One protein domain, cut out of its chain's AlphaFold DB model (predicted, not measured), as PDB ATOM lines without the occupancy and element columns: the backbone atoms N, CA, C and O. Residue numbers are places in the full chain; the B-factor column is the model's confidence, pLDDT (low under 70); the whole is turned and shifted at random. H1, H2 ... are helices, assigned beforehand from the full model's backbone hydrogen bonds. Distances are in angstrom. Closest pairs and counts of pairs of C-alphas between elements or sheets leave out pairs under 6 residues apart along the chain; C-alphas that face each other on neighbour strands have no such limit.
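AT A GLANCE: This is residues 34 to 77 of the 454 residues of the protein "SNF2_N domain-containing protein" of Perkinsus marinus (strain ATCC 50983 / TXsc) (UniProt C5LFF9). Three short helices, H1, H2 and H3, are set in a triangle at wide angles to one another, not side by side, with a looped stretch of residues 34 to 43 before H1. The printed part has 44 residues with three named helices and no named strand; its class is all helix. It is compact and rounded, with a radius of gyration of the C-alphas of 9.4 A and spans of 23 by 19 by 18 A.

IN THESE COORDINATES: H1, residues 44 to 50, begins at C-alpha 44 (150.829, 230.083, 176.905) and is 10.0 A long. H2, residues 52 to 60, is 12.6 A long. H3, residues 67 to 76, is 14.1 A long and ends at C-alpha 76 (146.099, 220.086, 181.736).

HOW THE PARTS SIT: H1 and H2 are close but not clearly touching, the closest C-alphas, of Ala 48 and Cys 55, being 6.3 A apart, at a steep tilt of 52 degrees, opposite ways. H2 and H3 touch, closest at the C-alphas of Leu 59 and Lys 72, 6.1 A, about perpendicular at 79 degrees. H1 and H3 only just touch, with 3 pairs of C-alphas within 8 A, closest at Phe 44 and Phe 71, 6.5 A. In H1, H2 and H3 every O i to N i+4 pair is within hydrogen-bond range.

THE WHOLE: The C-alphas farthest apart, of Thr 50 and Gln 63, are 24.0 A apart. The printed part has no cut and no long link between helices. Residue 77 is under 70 in pLDDT.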
ATOM      1  N   ILE A  34     155.883 232.733 178.520       83.25
ATOM      2  CA  ILE A  34     157.041 231.881 178.807       83.25
ATOM      3  C   ILE A  34     158.287 232.777 178.867       83.25
ATOM      4  O   ILE A  34     158.557 233.498 177.916       83.25
ATOM      5  N   ALA A  35     159.057 232.744 179.959       75.25
ATOM      6  CA  ALA A  35     160.237 233.604 180.145       75.25
ATOM      7  C   ALA A  35     161.578 232.905 179.838       75.25
ATOM      8  O   ALA A  35     162.650 233.431 180.147       75.25
ATOM      9  N   PHE A  36     161.549 231.690 179.283       70.06
ATOM     10  CA  PHE A  36     162.748 230.889 179.022       70.06
ATOM     11  C   PHE A  36     162.551 229.907 177.854       70.06
ATOM     12  O   PHE A  36     161.438 229.584 177.455       70.06
ATOM     13  N   GLY A  37     163.652 229.388 177.308       75.31
ATOM     14  CA  GLY A  37     163.614 228.353 176.268       75.31
ATOM     15  C   GLY A  37     163.161 228.842 174.884       75.31
ATOM     16  O   GLY A  37     163.115 230.040 174.610       75.31
ATOM     17  N   LYS A  38     162.848 227.883 173.997       76.06
ATOM     18  CA  LYS A  38     162.513 228.090 172.569       76.06
ATOM     19  C   LYS A  38     161.349 229.067 172.343       76.06
ATOM     20  O   LYS A  38     161.310 229.740 171.319       76.06
ATOM     21  N   HIS A  39     160.427 229.154 173.299       86.19
ATOM     22  CA  HIS A  39     159.223 229.980 173.219       86.19
ATOM     23  C   HIS A  39     159.271 231.207 174.144       86.19
ATOM     24  O   HIS A  39     158.227 231.756 174.487       86.19
ATOM     25  N   ASN A  40     160.469 231.653 174.546       83.88
ATOM     26  CA  ASN A  40     160.630 232.852 175.366       83.88
ATOM     27  C   ASN A  40     159.922 234.067 174.733       83.88
ATOM     28  O   ASN A  40     160.125 234.377 173.560       83.88
ATOM     29  N   GLY A  41     159.101 234.749 175.523       77.56
ATOM     30  CA  GLY A  41     158.299 235.897 175.121       77.56
ATOM     31  C   GLY A  41     156.923 235.552 174.547       77.56
ATOM     32  O   GLY A  41     156.096 236.457 174.484       77.56
ATOM     33  N   LYS A  42     156.629 234.296 174.185       85.12
ATOM     34  CA  LYS A  42     155.303 233.883 173.679       85.12
ATOM     35  C   LYS A  42     154.336 233.574 174.821       85.12
ATOM     36  O   LYS A  42     154.771 233.136 175.889       85.12
ATOM     37  N   THR A  43     153.042 233.815 174.612       87.31
ATOM     38  CA  THR A  43     152.012 233.484 175.615       87.31
ATOM     39  C   THR A  43     151.747 231.982 175.657       87.31
ATOM     40  O   THR A  43     152.033 231.262 174.700       87.31
ATOM     41  N   PHE A  44     151.204 231.488 176.768       88.44
ATOM     42  CA  PHE A  44     150.829 230.083 176.905       88.44
ATOM     43  C   PHE A  44     149.831 229.664 175.819       88.44
ATOM     44  O   PHE A  44     149.999 228.611 175.206       88.44
ATOM     45  N   GLU A  45     148.864 230.525 175.512       83.00
ATOM     46  CA  GLU A  45     147.897 230.307 174.433       83.00
ATOM     47  C   GLU A  45     148.551 230.278 173.039       83.00
ATOM     48  O   GLU A  45     148.265 229.395 172.225       83.00
ATOM     49  N   GLU A  46     149.497 231.182 172.770       82.44
ATOM     50  CA  GLU A  46     150.224 231.214 171.496       82.44
ATOM     51  C   GLU A  46     151.060 229.941 171.299       82.44
ATOM     52  O   GLU A  46     151.144 229.396 170.200       82.44
ATOM     53  N   VAL A  47     151.670 229.420 172.364       85.88
ATOM     54  CA  VAL A  47     152.491 228.202 172.292       85.88
ATOM     55  C   VAL A  47     151.624 226.952 172.166       85.88
ATOM     56  O   VAL A  47     151.953 226.081 171.360       85.88
ATOM     57  N   ALA A  48     150.497 226.899 172.881       81.81
ATOM     58  CA  ALA A  48     149.528 225.808 172.793       81.81
ATOM     59  C   ALA A  48     148.943 225.639 171.382       81.81
ATOM     60  O   ALA A  48     148.678 224.518 170.947       81.81
ATOM     61  N   THR A  49     148.786 226.745 170.653       77.75
ATOM     62  CA  THR A  49     148.251 226.753 169.284       77.75
ATOM     63  C   THR A  49     149.324 226.576 168.208       77.75
ATOM     64  O   THR A  49     149.042 226.000 167.158       77.75
ATOM     65  N   THR A  50     150.557 227.036 168.451       81.81
ATOM     66  CA  THR A  50     151.619 227.063 167.426       81.81
ATOM     67  C   THR A  50     152.489 225.800 167.400       81.81
ATOM     68  O   THR A  50     152.975 225.432 166.332       81.81
ATOM     69  N   ASP A  51     152.732 225.140 168.538       83.56
ATOM     70  CA  ASP A  51     153.688 224.020 168.625       83.56
ATOM     71  C   ASP A  51     153.123 222.853 169.456       83.56
ATOM     72  O   ASP A  51     153.362 222.712 170.660       83.56
ATOM     73  N   SER A  52     152.356 221.987 168.787       80.12
ATOM     74  CA  SER A  52     151.732 220.806 169.400       80.12
ATOM     75  C   SER A  52     152.755 219.775 169.895       80.12
ATOM     76  O   SER A  52     152.515 219.104 170.902       80.12
ATOM     77  N   GLY A  53     153.918 219.681 169.238       77.75
ATOM     78  CA  GLY A  53     155.017 218.805 169.647       77.75
ATOM     79  C   GLY A  53     155.647 219.256 170.964       77.75
ATOM     80  O   GLY A  53     155.892 218.435 171.850       77.75
ATOM     81  N   TYR A  54     155.834 220.566 171.138       82.44
ATOM     82  CA  TYR A  54     156.308 221.135 172.398       82.44
ATOM     83  C   TYR A  54     155.320 220.895 173.548       82.44
ATOM     84  O   TYR A  54     155.734 220.520 174.643       82.44
ATOM     85  N   CYS A  55     154.016 221.023 173.297       85.00
ATOM     86  CA  CYS A  55     152.987 220.771 174.309       85.00
ATOM     87  C   CYS A  55     152.971 219.307 174.772       85.00
ATOM     88  O   CYS A  55     152.930 219.041 175.973       85.00
ATOM     89  N   GLN A  56     153.077 218.357 173.837       79.69
ATOM     90  CA  GLN A  56     153.176 216.929 174.164       79.69
ATOM     91  C   GLN A  56     154.440 216.598 174.958       79.69
ATOM     92  O   GLN A  56     154.397 215.831 175.920       79.69
ATOM     93  N   TRP A  57     155.563 217.223 174.604       87.69
ATOM     94  CA  TRP A  57     156.797 217.083 175.366       87.69
ATOM     95  C   TRP A  57     156.640 217.595 176.806       87.69
ATOM     96  O   TRP A  57     156.989 216.873 177.736       87.69
ATOM     97  N   VAL A  58     156.048 218.780 177.007       85.75
ATOM     98  CA  VAL A  58     155.798 219.350 178.347       85.75
ATOM     99  C   VAL A  58     154.880 218.455 179.190       85.75
ATOM    100  O   VAL A  58     155.131 218.271 180.384       85.75
ATOM    101  N   LEU A  59     153.842 217.866 178.590       84.56
ATOM    102  CA  LEU A  59     152.921 216.959 179.286       84.56
ATOM    103  C   LEU A  59     153.610 215.673 179.769       84.56
ATOM    104  O   LEU A  59     153.307 215.205 180.869       84.56
ATOM    105  N   ASN A  60     154.576 215.162 179.001       85.56
ATOM    106  CA  ASN A  60     155.325 213.937 179.307       85.56
ATOM    107  C   ASN A  60     156.494 214.129 180.283       85.56
ATOM    108  O   ASN A  60     157.110 213.149 180.705       85.56
ATOM    109  N   LEU A  61     156.824 215.367 180.660       81.19
ATOM    110  CA  LEU A  61     157.826 215.604 181.695       81.19
ATOM    111  C   LEU A  61     157.329 215.095 183.055       81.19
ATOM    112  O   LEU A  61     156.133 215.107 183.327       81.19
ATOM    113  N   GLY A  62     158.244 214.681 183.932       79.06
ATOM    114  CA  GLY A  62     157.931 214.325 185.320       79.06
ATOM    115  C   GLY A  62     157.576 215.549 186.177       79.06
ATOM    116  O   GLY A  62     156.785 216.409 185.775       79.06
ATOM    117  N   GLN A  63     158.169 215.656 187.368       74.31
ATOM    118  CA  GLN A  63     158.031 216.865 188.185       74.31
ATOM    119  C   GLN A  63     158.682 218.056 187.474       74.31
ATOM    120  O   GLN A  63     159.856 218.025 187.105       74.31
ATOM    121  N   CYS A  64     157.890 219.102 187.257       75.69
ATOM    122  CA  CYS A  64     158.312 220.348 186.634       75.69
ATOM    123  C   CYS A  64     158.226 221.449 187.688       75.69
ATOM    124  O   CYS A  64     157.249 221.497 188.426       75.69
ATOM    125  N   ASN A  65     159.206 222.350 187.724       72.56
ATOM    126  CA  ASN A  65     159.239 223.463 188.673       72.56
ATOM    127  C   ASN A  65     159.055 224.811 187.957       72.56
ATOM    128  O   ASN A  65     159.356 224.959 186.768       72.56
ATOM    129  N   GLY A  66     158.569 225.815 188.690       77.62
ATOM    130  CA  GLY A  66     158.442 227.192 188.202       77.62
ATOM    131  C   GLY A  66     157.448 227.356 187.044       77.62
ATOM    132  O   GLY A  66     156.386 226.741 187.017       77.62
ATOM    133  N   GLN A  67     157.784 228.202 186.065       76.69
ATOM    134  CA  GLN A  67     156.894 228.528 184.941       76.69
ATOM    135  C   GLN A  67     156.567 227.330 184.028       76.69
ATOM    136  O   GLN A  67     155.524 227.331 183.385       76.69
ATOM    137  N   LEU A  68     157.422 226.304 183.983       81.38
ATOM    138  CA  LEU A  68     157.170 225.076 183.218       81.38
ATOM    139  C   LEU A  68     156.059 224.238 183.867       81.38
ATOM    140  O   LEU A  68     155.233 223.663 183.166       81.38
ATOM    141  N   ALA A  69     155.993 224.241 185.203       81.25
ATOM    142  CA  ALA A  69     154.895 223.641 185.959       81.25
ATOM    143  C   ALA A  69     153.576 224.385 185.711       81.25
ATOM    144  O   ALA A  69     152.544 223.756 185.507       81.25
ATOM    145  N   LEU A  70     153.628 225.722 185.661       79.50
ATOM    146  CA  LEU A  70     152.467 226.563 185.352       79.50
ATOM    147  C   LEU A  70     151.959 226.343 183.925       79.50
ATOM    148  O   LEU A  70     150.756 226.239 183.716       79.50
ATOM    149  N   PHE A  71     152.867 226.231 182.953       85.00
ATOM    150  CA  PHE A  71     152.493 225.938 181.572       85.00
ATOM    151  C   PHE A  71     151.911 224.526 181.429       85.00
ATOM    152  O   PHE A  71     150.916 224.333 180.739       85.00
ATOM    153  N   LYS A  72     152.469 223.541 182.142       85.69
ATOM    154  CA  LYS A  72     151.916 222.184 182.197       85.69
ATOM    155  C   LYS A  72     150.517 222.155 182.830       85.69
ATOM    156  O   LYS A  72     149.631 221.513 182.280       85.69
ATOM    157  N   ALA A  73     150.308 222.890 183.922       79.31
ATOM    158  CA  ALA A  73     149.003 223.040 184.571       79.31
ATOM    159  C   ALA A  73     147.973 223.723 183.648       79.31
ATOM    160  O   ALA A  73     146.837 223.265 183.548       79.31
ATOM    161  N   PHE A  74     148.394 224.746 182.892       83.56
ATOM    162  CA  PHE A  74     147.582 225.387 181.850       83.56
ATOM    163  C   PHE A  74     147.147 224.392 180.760       83.56
ATOM    164  O   PHE A  74     145.966 224.324 180.437       83.56
ATOM    165  N   LEU A  75     148.067 223.563 180.247       82.75
ATOM    166  CA  LEU A  75     147.750 222.537 179.242       82.75
ATOM    167  C   LEU A  75     146.841 221.416 179.775       82.75
ATOM    168  O   LEU A  75     146.119 220.795 178.999       82.75
ATOM    169  N   GLN A  76     146.894 221.131 181.079       80.81
ATOM    170  CA  GLN A  76     146.099 220.086 181.736       80.81
ATOM    171  C   GLN A  76     144.744 220.587 182.255       80.81
ATOM    172  O   GLN A  76     143.942 219.776 182.712       80.81
ATOM    173  N   GLY A  77     144.486 221.898 182.210       69.62
ATOM    174  CA  GLY A  77     143.276 222.497 182.780       69.62
ATOM    175  C   GLY A  77     143.190 222.372 184.307       69.62
ATOM    176  O   GLY A  77     142.102 222.462 184.866       69.62
TER     177      GLY A  77